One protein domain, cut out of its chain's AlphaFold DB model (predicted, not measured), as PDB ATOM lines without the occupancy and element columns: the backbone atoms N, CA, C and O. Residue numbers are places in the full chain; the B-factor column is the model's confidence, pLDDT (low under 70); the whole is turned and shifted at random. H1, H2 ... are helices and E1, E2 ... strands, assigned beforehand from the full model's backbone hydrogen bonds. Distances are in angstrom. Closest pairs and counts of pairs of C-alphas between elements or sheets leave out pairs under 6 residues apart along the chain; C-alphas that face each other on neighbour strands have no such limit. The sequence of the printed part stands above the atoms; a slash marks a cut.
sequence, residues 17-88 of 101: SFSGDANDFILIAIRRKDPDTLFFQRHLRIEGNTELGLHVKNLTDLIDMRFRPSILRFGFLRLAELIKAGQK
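What this domain is: This is residues 17 to 88 of the 101 residues of the protein "SCP-2 sterol transfer family protein" of Xenorhabdus mauleonii (UniProt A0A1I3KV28). A flat, open frame has the short two-stranded ribbon E1 E2 at one side and the long helix H4 at the other, with H1 between them and packed on H4. H2 packs on the beginning of E2, while H3 folds back from the other end of E2 and leads to H4 through a link of which residues 66 to 69 stick out. The 72 printed residues hold four named helices and two named strands in the order E1 H1 H2 E2 H3 H4, with an antiparallel sheet ordered E1 - E2; the class is mostly helix. The whole is only just compact, close to loose, with a radius of gyration of the C-alphas of 12.9 A and spans of 34 by 30 by 15 A.

How they stand to each other: Look first at E1, residues 17 to 20, and E2, residues 44 to 48: they are antiparallel at 162 degrees, with N 19 and O 45 2.8 A apart, within hydrogen-bond range. In H2, residues 35 to 40, find Leu 38, whose C-alpha is 5.1 A from that of Leu 44 in E2, the closest pair. In H3, residues 50 to 62, the C-alpha of Gly 53 comes closest to E2, 7.2 A from that of Ile 46. H1, residues 22 to 29, touches H4, residues 70 to 88, at a steep tilt of 53 degrees, opposite ways; the closest C-alphas are those of Leu 27 and Ala 80, 6.2 A apart, and H4 touches H1 with residues 76 to 83 alone. H1 and H2 are close but not clearly touching, with the C-alphas of Ile 28 and Pro 35 closest at 6.3 A. H3 and H4 are apart. In H1, H2, H3 and H4 every O i to N i+4 pair is within hydrogen-bond range.

Where its parts are: Find C-alpha 17 at (-45.348, -27.932, 14.960), where E1 begins its 10.1 A. E2 covers 13.6 A, H1 10.5 A, H2 8.7 A and H3 18.5 A. From C-alpha 70 at (-50.031, -43.962, -7.839), H4 runs 27.7 A to C-alpha 88 at (-26.427, -29.391, -8.203).

The domain as a whole: The two C-alphas farthest apart are those of Glu 51 and Lys 88, 36.9 A. The printed part has no cut; no link is long, and H3 to H4, with 7 residues, is short but not tight. Look for low confidence, pLDDT under 70, at residues 64 to 68 and residue 88.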
ATOM      1  N   SER A  17     -45.640 -28.428  16.300       90.31
ATOM      2  CA  SER A  17     -45.348 -27.932  14.960       90.31
ATOM      3  C   SER A  17     -44.099 -28.601  14.388       90.31
ATOM      4  O   SER A  17     -43.115 -28.806  15.099       90.31
ATOM      5  N   PHE A  18     -44.150 -28.923  13.094       90.69
ATOM      6  CA  PHE A  18     -43.010 -29.354  12.288       90.69
ATOM      7  C   PHE A  18     -42.794 -28.299  11.206       90.69
ATOM      8  O   PHE A  18     -43.701 -28.015  10.425       90.69
ATOM      9  N   SER A  19     -41.606 -27.708  11.159       92.50
ATOM     10  CA  SER A  19     -41.276 -26.603  10.256       92.50
ATOM     11  C   SER A  19     -39.967 -26.895   9.526       92.50
ATOM     12  O   SER A  19     -39.048 -27.461  10.108       92.50
ATOM     13  N   GLY A  20     -39.867 -26.511   8.260       92.62
ATOM     14  CA  GLY A  20     -38.700 -26.782   7.423       92.62
ATOM     15  C   GLY A  20     -38.933 -26.335   5.986       92.62
ATOM     16  O   GLY A  20     -40.018 -25.849   5.651       92.62
ATOM     17  N   ASP A  21     -37.921 -26.496   5.139       93.38
ATOM     18  CA  ASP A  21     -38.052 -26.209   3.711       93.38
ATOM     19  C   ASP A  21     -38.967 -27.236   3.020       93.38
ATOM     20  O   ASP A  21     -38.929 -28.438   3.305       93.38
ATOM     21  N   ALA A  22     -39.782 -26.770   2.072       91.00
ATOM     22  CA  ALA A  22     -40.703 -27.626   1.327       91.00
ATOM     23  C   ALA A  22     -39.979 -28.767   0.588       91.00
ATOM     24  O   ALA A  22     -40.498 -29.884   0.514       91.00
ATOM     25  N   ASN A  23     -38.771 -28.518   0.080       92.75
ATOM     26  CA  ASN A  23     -37.975 -29.519  -0.619       92.75
ATOM     27  C   ASN A  23     -37.525 -30.634   0.326       92.75
ATOM     28  O   ASN A  23     -37.587 -31.811  -0.032       92.75
ATOM     29  N   ASP A  24     -37.125 -30.286   1.548       91.94
ATOM     30  CA  ASP A  24     -36.731 -31.266   2.557       91.94
ATOM     31  C   ASP A  24     -37.927 -32.135   2.983       91.94
ATOM     32  O   ASP A  24     -37.792 -33.360   3.056       91.94
ATOM     33  N   PHE A  25     -39.130 -31.561   3.121       89.75
ATOM     34  CA  PHE A  25     -40.351 -32.346   3.353       89.75
ATOM     35  C   PHE A  25     -40.681 -33.303   2.201       89.75
ATOM     36  O   PHE A  25     -41.064 -34.450   2.444       89.75
ATOM     37  N   ILE A  26     -40.499 -32.878   0.947       89.62
ATOM     38  CA  ILE A  26     -40.677 -33.753  -0.223       89.62
ATOM     39  C   ILE A  26     -39.680 -34.918  -0.175       89.62
ATOM     40  O   ILE A  26     -40.062 -36.064  -0.429       89.62
ATOM     41  N   LEU A  27     -38.420 -34.656   0.187       88.94
ATOM     42  CA  LEU A  27     -37.380 -35.681   0.297       88.94
ATOM     43  C   LEU A  27     -37.631 -36.668   1.447       88.94
ATOM     44  O   LEU A  27     -37.397 -37.866   1.256       88.94
ATOM     45  N   ILE A  28     -38.163 -36.209   2.588       87.44
ATOM     46  CA  ILE A  28     -38.656 -37.080   3.672       87.44
ATOM     47  C   ILE A  28     -39.812 -37.945   3.158       87.44
ATOM     48  O   ILE A  28     -39.802 -39.166   3.316       87.44
ATOM     49  N   ALA A  29     -40.789 -37.342   2.473       84.88
ATOM     50  CA  ALA A  29     -41.984 -38.036   2.000       84.88
ATOM     51  C   ALA A  29     -41.675 -39.169   1.007       84.88
ATOM     52  O   ALA A  29     -42.495 -40.070   0.826       84.88
ATOM     53  N   ILE A  30     -40.528 -39.147   0.327       84.94
ATOM     54  CA  ILE A  30     -40.073 -40.246  -0.543       84.94
ATOM     55  C   ILE A  30     -38.942 -41.085   0.061       84.94
ATOM     56  O   ILE A  30     -38.331 -41.878  -0.654       84.94
ATOM     57  N   ARG A  31     -38.654 -40.903   1.355       85.62
ATOM     58  CA  ARG A  31     -37.594 -41.591   2.105       85.62
ATOM     59  C   ARG A  31     -36.200 -41.462   1.481       85.62
ATOM     60  O   ARG A  31     -35.415 -42.403   1.505       85.62
ATOM     61  N   ARG A  32     -35.886 -40.300   0.894       86.88
ATOM     62  CA  ARG A  32     -34.530 -39.985   0.398       86.88
ATOM     63  C   ARG A  32     -33.664 -39.249   1.408       86.88
ATOM     64  O   ARG A  32     -32.446 -39.323   1.299       86.88
ATOM     65  N   LYS A  33     -34.281 -38.540   2.349       88.19
ATOM     66  CA  LYS A  33     -33.623 -37.978   3.527       88.19
ATOM     67  C   LYS A  33     -34.366 -38.438   4.771       88.19
ATOM     68  O   LYS A  33     -35.584 -38.601   4.736       88.19
ATOM     69  N   ASP A  34     -33.612 -38.633   5.841       87.88
ATOM     70  CA  ASP A  34     -34.140 -39.012   7.144       87.88
ATOM     71  C   ASP A  34     -34.520 -37.747   7.948       87.88
ATOM     72  O   ASP A  34     -33.730 -36.792   7.969       87.88
ATOM     73  N   PRO A  35     -35.704 -37.696   8.590       88.38
ATOM     74  CA  PRO A  35     -36.108 -36.565   9.424       88.38
ATOM     75  C   PRO A  35     -35.159 -36.301  10.603       88.38
ATOM     76  O   PRO A  35     -34.938 -35.135  10.927       88.38
ATOM     77  N   ASP A  36     -34.543 -37.325  11.203       89.44
ATOM     78  CA  ASP A  36     -33.561 -37.153  12.281       89.44
ATOM     79  C   ASP A  36     -32.312 -36.447  11.761       89.44
ATOM     80  O   ASP A  36     -31.810 -35.513  12.386       89.44
ATOM     81  N   THR A  37     -31.842 -36.838  10.572       90.00
ATOM     82  CA  THR A  37     -30.698 -36.175   9.928       90.00
ATOM     83  C   THR A  37     -30.994 -34.696   9.697       90.00
ATOM     84  O   THR A  37     -30.177 -33.840  10.032       90.00
ATOM     85  N   LEU A  38     -32.181 -34.377   9.176       90.06
ATOM     86  CA  LEU A  38     -32.594 -32.994   8.936       90.06
ATOM     87  C   LEU A  38     -32.794 -32.205  10.235       90.06
ATOM     88  O   LEU A  38     -32.493 -31.011  10.268       90.06
ATOM     89  N   PHE A  39     -33.246 -32.852  11.309       89.88
ATOM     90  CA  PHE A  39     -33.346 -32.238  12.630       89.88
ATOM     91  C   PHE A  39     -31.965 -31.860  13.176       89.88
ATOM     92  O   PHE A  39     -31.742 -30.706  13.546       89.88
ATOM     93  N   PHE A  40     -31.000 -32.784  13.139       91.31
ATOM     94  CA  PHE A  40     -29.626 -32.504  13.574       91.31
ATOM     95  C   PHE A  40     -28.936 -31.444  12.707       91.31
ATOM     96  O   PHE A  40     -28.157 -30.640  13.221       91.31
ATOM     97  N   GLN A  41     -29.262 -31.388  11.414       93.81
ATOM     98  CA  GLN A  41     -28.781 -30.356  10.492       93.81
ATOM     99  C   GLN A  41     -29.512 -29.012  10.634       93.81
ATOM    100  O   GLN A  41     -29.110 -28.051   9.990       93.81
ATOM    101  N   ARG A  42     -30.545 -28.906  11.487       92.44
ATOM    102  CA  ARG A  42     -31.406 -27.715  11.667       92.44
ATOM    103  C   ARG A  42     -32.249 -27.336  10.442       92.44
ATOM    104  O   ARG A  42     -32.755 -26.222  10.359       92.44
ATOM    105  N   HIS A  43     -32.426 -28.268   9.515       93.25
ATOM    106  CA  HIS A  43     -33.326 -28.132   8.368       93.25
ATOM    107  C   HIS A  43     -34.773 -28.508   8.717       93.25
ATOM    108  O   HIS A  43     -35.711 -28.054   8.064       93.25
ATOM    109  N   LEU A  44     -34.955 -29.327   9.757       91.88
ATOM    110  CA  LEU A  44     -36.249 -29.660  10.339       91.88
ATOM    111  C   LEU A  44     -36.297 -29.153  11.781       91.88
ATOM    112  O   LEU A  44     -35.471 -29.529  12.610       91.88
ATOM    113  N   ARG A  45     -37.285 -28.320  12.093       92.56
ATOM    114  CA  ARG A  45     -37.555 -27.819  13.438       92.56
ATOM    115  C   ARG A  45     -38.839 -28.443  13.964       92.56
ATOM    116  O   ARG A  45     -39.842 -28.487  13.256       92.56
ATOM    117  N   ILE A  46     -38.797 -28.928  15.200       90.62
ATOM    118  CA  ILE A  46     -39.939 -29.540  15.882       90.62
ATOM    119  C   ILE A  46     -40.133 -28.782  17.194       90.62
ATOM    120  O   ILE A  46     -39.233 -28.766  18.029       90.62
ATOM    121  N   GLU A  47     -41.279 -28.126  17.356       90.81
ATOM    122  CA  GLU A  47     -41.581 -27.262  18.505       90.81
ATOM    123  C   GLU A  47     -42.891 -27.693  19.169       90.81
ATOM    124  O   GLU A  47     -43.852 -28.045  18.487       90.81
ATOM    125  N   GLY A  48     -42.943 -27.654  20.504       89.62
ATOM    126  CA  GLY A  48     -44.113 -28.042  21.294       89.62
ATOM    127  C   GLY A  48     -43.874 -29.300  22.129       89.62
ATOM    128  O   GLY A  48     -42.799 -29.485  22.696       89.62
ATOM    129  N   ASN A  49     -44.893 -30.151  22.256       89.75
ATOM    130  CA  ASN A  49     -44.817 -31.347  23.094       89.75
ATOM    131  C   ASN A  49     -43.980 -32.461  22.432       89.75
ATOM    132  O   ASN A  49     -44.403 -33.080  21.456       89.75
ATOM    133  N   THR A  50     -42.819 -32.763  23.011       85.00
ATOM    134  CA  THR A  50     -41.871 -33.766  22.499       85.00
ATOM    135  C   THR A  50     -42.444 -35.187  22.422       85.00
ATOM    136  O   THR A  50     -42.135 -35.919  21.483       85.00
ATOM    137  N   GLU A  51     -43.302 -35.586  23.365       86.31
ATOM    138  CA  GLU A  51     -43.928 -36.917  23.387       86.31
ATOM    139  C   GLU A  51     -44.857 -37.108  22.179       86.31
ATOM    140  O   GLU A  51     -44.778 -38.121  21.476       86.31
ATOM    141  N   LEU A  52     -45.668 -36.089  21.873       84.12
ATOM    142  CA  LEU A  52     -46.490 -36.049  20.663       84.12
ATOM    143  C   LEU A  52     -45.629 -36.026  19.396       84.12
ATOM    144  O   LEU A  52     -45.994 -36.650  18.402       84.12
ATOM    145  N   GLY A  53     -44.474 -35.361  19.434       85.31
ATOM    146  CA  GLY A  53     -43.522 -35.340  18.320       85.31
ATOM    147  C   GLY A  53     -42.993 -36.708  17.972       85.31
ATOM    148  O   GLY A  53     -43.012 -37.096  16.804       85.31
ATOM    149  N   LEU A  54     -42.627 -37.478  18.992       85.88
ATOM    150  CA  LEU A  54     -42.205 -38.856  18.808       85.88
ATOM    151  C   LEU A  54     -43.334 -39.718  18.223       85.88
ATOM    152  O   LEU A  54     -43.096 -40.521  17.324       85.88
ATOM    153  N   HIS A  55     -44.575 -39.515  18.671       82.56
ATOM    154  CA  HIS A  55     -45.730 -40.246  18.141       82.56
ATOM    155  C   HIS A  55     -45.987 -39.925  16.661       82.56
ATOM    156  O   HIS A  55     -46.187 -40.838  15.860       82.56
ATOM    157  N   VAL A  56     -45.950 -38.646  16.275       82.56
ATOM    158  CA  VAL A  56     -46.141 -38.217  14.878       82.56
ATOM    159  C   VAL A  56     -45.006 -38.713  13.979       82.56
ATOM    160  O   VAL A  56     -45.271 -39.168  12.862       82.56
ATOM    161  N   LYS A  57     -43.757 -38.693  14.463       83.44
ATOM    162  CA  LYS A  57     -42.611 -39.274  13.749       83.44
ATOM    163  C   LYS A  57     -42.845 -40.757  13.467       83.44
ATOM    164  O   LYS A  57     -42.846 -41.164  12.310       83.44
ATOM    165  N   ASN A  58     -43.146 -41.531  14.510       81.62
ATOM    166  CA  ASN A  58     -43.375 -42.968  14.386       81.62
ATOM    167  C   ASN A  58     -44.539 -43.278  13.427       81.62
ATOM    168  O   ASN A  58     -44.459 -44.217  12.643       81.62
ATOM    169  N   LEU A  59     -45.608 -42.469  13.428       76.44
ATOM    170  CA  LEU A  59     -46.693 -42.595  12.447       76.44
ATOM    171  C   LEU A  59     -46.202 -42.360  11.015       76.44
ATOM    172  O   LEU A  59     -46.561 -43.110  10.112       76.44
ATOM    173  N   THR A  60     -45.370 -41.344  10.809       73.62
ATOM    174  CA  THR A  60     -44.789 -41.033   9.497       73.62
ATOM    175  C   THR A  60     -43.895 -42.175   8.998       73.62
ATOM    176  O   THR A  60     -43.955 -42.526   7.819       73.62
ATOM    177  N   ASP A  61     -43.159 -42.835   9.897       73.06
ATOM    178  CA  ASP A  61     -42.338 -44.011   9.580       73.06
ATOM    179  C   ASP A  61     -43.168 -45.247   9.211       73.06
ATOM    180  O   ASP A  61     -42.723 -46.070   8.405       73.06
ATOM    181  N   LEU A  62     -44.385 -45.364   9.745       70.81
ATOM    182  CA  LEU A  62     -45.320 -46.457   9.457       70.81
ATOM    183  C   LEU A  62     -46.098 -46.258   8.150       70.81
ATOM    184  O   LEU A  62     -46.593 -47.231   7.576       70.81
ATOM    185  N   ILE A  63     -46.203 -45.022   7.648       70.38
ATOM    186  CA  ILE A  63     -46.853 -44.744   6.365       70.38
ATOM    187  C   ILE A  63     -45.944 -45.248   5.241       70.38
ATOM    188  O   ILE A  63     -44.980 -44.606   4.811       70.38
ATOM    189  N   ASP A  64     -46.248 -46.453   4.762       65.88
ATOM    190  CA  ASP A  64     -45.545 -47.046   3.636       65.88
ATOM    191  C   ASP A  64     -45.890 -46.303   2.338       65.88
ATOM    192  O   ASP A  64     -47.046 -46.013   2.013       65.88
ATOM    193  N   MET A  65     -44.852 -46.053   1.547       61.88
ATOM    194  CA  MET A  65     -44.924 -45.459   0.222       61.88
ATOM    195  C   MET A  65     -45.871 -46.204  -0.730       61.88
ATOM    196  O   MET A  65     -46.379 -45.599  -1.678       61.88
ATOM    197  N   ARG A  66     -46.104 -47.498  -0.475       58.31
ATOM    198  CA  ARG A  66     -47.012 -48.381  -1.222       58.31
ATOM    199  C   ARG A  66     -48.496 -48.046  -1.049       58.31
ATOM    200  O   ARG A  66     -49.259 -48.313  -1.969       58.31
ATOM    201  N   PHE A  67     -48.899 -47.425   0.062       61.69
ATOM    202  CA  PHE A  67     -50.299 -47.038   0.304       61.69
ATOM    203  C   PHE A  67     -50.671 -45.682  -0.306       61.69
ATOM    204  O   PHE A  67     -51.807 -45.228  -0.179       61.69
ATOM    205  N   ARG A  68     -49.729 -45.019  -0.989       66.94
ATOM    206  CA  ARG A  68     -50.003 -43.757  -1.677       66.94
ATOM    207  C   ARG A  68     -50.628 -44.028  -3.046       66.94
ATOM    208  O   ARG A  68     -50.055 -44.810  -3.807       66.94
ATOM    209  N   PRO A  69     -51.733 -43.345  -3.404       77.69
ATOM    210  CA  PRO A  69     -52.247 -43.327  -4.768       77.69
ATOM    211  C   PRO A  69     -51.108 -43.140  -5.770       77.69
ATOM    212  O   PRO A  69     -50.233 -42.288  -5.577       77.69
ATOM    213  N   SER A  70     -51.104 -43.935  -6.838       77.75
ATOM    214  CA  SER A  70     -50.031 -43.962  -7.839       77.75
ATOM    215  C   SER A  70     -49.689 -42.561  -8.354       77.75
ATOM    216  O   SER A  70     -48.510 -42.236  -8.473       77.75
ATOM    217  N   ILE A  71     -50.694 -41.700  -8.544       83.88
ATOM    218  CA  ILE A  71     -50.515 -40.307  -8.972       83.88
ATOM    219  C   ILE A  71     -49.660 -39.486  -7.991       83.88
ATOM    220  O   ILE A  71     -48.742 -38.783  -8.408       83.88
ATOM    221  N   LEU A  72     -49.893 -39.637  -6.682       82.56
ATOM    222  CA  LEU A  72     -49.142 -38.934  -5.642       82.56
ATOM    223  C   LEU A  72     -47.706 -39.445  -5.586       82.56
ATOM    224  O   LEU A  72     -46.771 -38.656  -5.492       82.56
ATOM    225  N   ARG A  73     -47.514 -40.763  -5.712       81.25
ATOM    226  CA  ARG A  73     -46.173 -41.357  -5.757       81.25
ATOM    227  C   ARG A  73     -45.360 -40.817  -6.936       81.25
ATOM    228  O   ARG A  73     -44.223 -40.402  -6.735       81.25
ATOM    229  N   PHE A  74     -45.930 -40.805  -8.141       84.19
ATOM    230  CA  PHE A  74     -45.252 -40.264  -9.324       84.19
ATOM    231  C   PHE A  74     -44.965 -38.764  -9.191       84.19
ATOM    232  O   PHE A  74     -43.853 -38.341  -9.501       84.19
ATOM    233  N   GLY A  75     -45.917 -37.980  -8.675       88.06
ATOM    234  CA  GLY A  75     -45.729 -36.550  -8.425       88.06
ATOM    235  C   GLY A  75     -44.564 -36.266  -7.476       88.06
ATOM    236  O   GLY A  75     -43.651 -35.521  -7.827       88.06
ATOM    237  N   PHE A  76     -44.527 -36.928  -6.314       85.56
ATOM    238  CA  PHE A  76     -43.435 -36.756  -5.354       85.56
ATOM    239  C   PHE A  76     -42.071 -37.181  -5.912       85.56
ATOM    240  O   PHE A  76     -41.074 -36.503  -5.675       85.56
ATOM    241  N   LEU A  77     -42.010 -38.274  -6.682       86.44
ATOM    242  CA  LEU A  77     -40.763 -38.705  -7.322       86.44
ATOM    243  C   LEU A  77     -40.263 -37.677  -8.342       86.44
ATOM    244  O   LEU A  77     -39.073 -37.377  -8.361       86.44
ATOM    245  N   ARG A  78     -41.159 -37.098  -9.155       89.19
ATOM    246  CA  ARG A  78     -40.799 -36.039 -10.110       89.19
ATOM    247  C   ARG A  78     -40.263 -34.794  -9.413       89.19
ATOM    248  O   ARG A  78     -39.217 -34.295  -9.813       89.19
ATOM    249  N   LEU A  79     -40.940 -34.337  -8.360       89.31
ATOM    250  CA  LEU A  79     -40.487 -33.192  -7.569       89.31
ATOM    251  C   LEU A  79     -39.103 -33.441  -6.964       89.31
ATOM    252  O   LEU A  79     -38.241 -32.574  -7.024       89.31
ATOM    253  N   ALA A  80     -38.847 -34.643  -6.453       88.19
ATOM    254  CA  ALA A  80     -37.545 -34.966  -5.891       88.19
ATOM    255  C   ALA A  80     -36.404 -34.992  -6.916       88.19
ATOM    256  O   ALA A  80     -35.278 -34.645  -6.567       88.19
ATOM    257  N   GLU A  81     -36.661 -35.411  -8.158       90.19
ATOM    258  CA  GLU A  81     -35.658 -35.302  -9.226       90.19
ATOM    259  C   GLU A  81     -35.366 -33.838  -9.572       90.19
ATOM    260  O   GLU A  81     -34.202 -33.476  -9.725       90.19
ATOM    261  N   LEU A  82     -36.391 -32.980  -9.609       91.44
ATOM    262  CA  LEU A  82     -36.210 -31.540  -9.824       91.44
ATOM    263  C   LEU A  82     -35.405 -30.888  -8.696       91.44
ATOM    264  O   LEU A  82     -34.471 -30.139  -8.970       91.44
ATOM    265  N   ILE A  83     -35.703 -31.226  -7.440       90.00
ATOM    266  CA  ILE A  83     -34.948 -30.746  -6.273       90.00
ATOM    267  C   ILE A  83     -33.476 -31.148  -6.388       90.00
ATOM    268  O   ILE A  83     -32.590 -30.318  -6.205       90.00
ATOM    269  N   LYS A  84     -33.198 -32.413  -6.732       86.31
ATOM    270  CA  LYS A  84     -31.821 -32.892  -6.912       86.31
ATOM    271  C   LYS A  84     -31.095 -32.198  -8.060       86.31
ATOM    272  O   LYS A  84     -29.894 -31.972  -7.944       86.31
ATOM    273  N   ALA A  85     -31.792 -31.904  -9.154       87.38
ATOM    274  CA  ALA A  85     -31.220 -31.170 -10.273       87.38
ATOM    275  C   ALA A  85     -30.857 -29.735  -9.855       87.38
ATOM    276  O   ALA A  85     -29.709 -29.339 -10.019       87.38
ATOM    277  N   GLY A  86     -31.777 -29.011  -9.206       82.06
ATOM    278  CA  GLY A  86     -31.536 -27.637  -8.749       82.06
ATOM    279  C   GLY A  86     -30.474 -27.521  -7.649       82.06
ATOM    280  O   GLY A  86     -29.704 -26.566  -7.627       82.06
ATOM    281  N   GLN A  87     -30.348 -28.517  -6.763       75.56
ATOM    282  CA  GLN A  87     -29.284 -28.530  -5.750       75.56
ATOM    283  C   GLN A  87     -27.879 -28.677  -6.349       75.56
ATOM    284  O   GLN A  87     -26.925 -28.186  -5.755       75.56
ATOM    285  N   LYS A  88     -27.729 -29.310  -7.521       58.97
ATOM    286  CA  LYS A  88     -26.427 -29.391  -8.203       58.97
ATOM    287  C   LYS A  88     -25.977 -28.054  -8.793       58.97
ATOM    288  O   LYS A  88     -24.783 -27.873  -8.990       58.97
TER     289      LYS A  88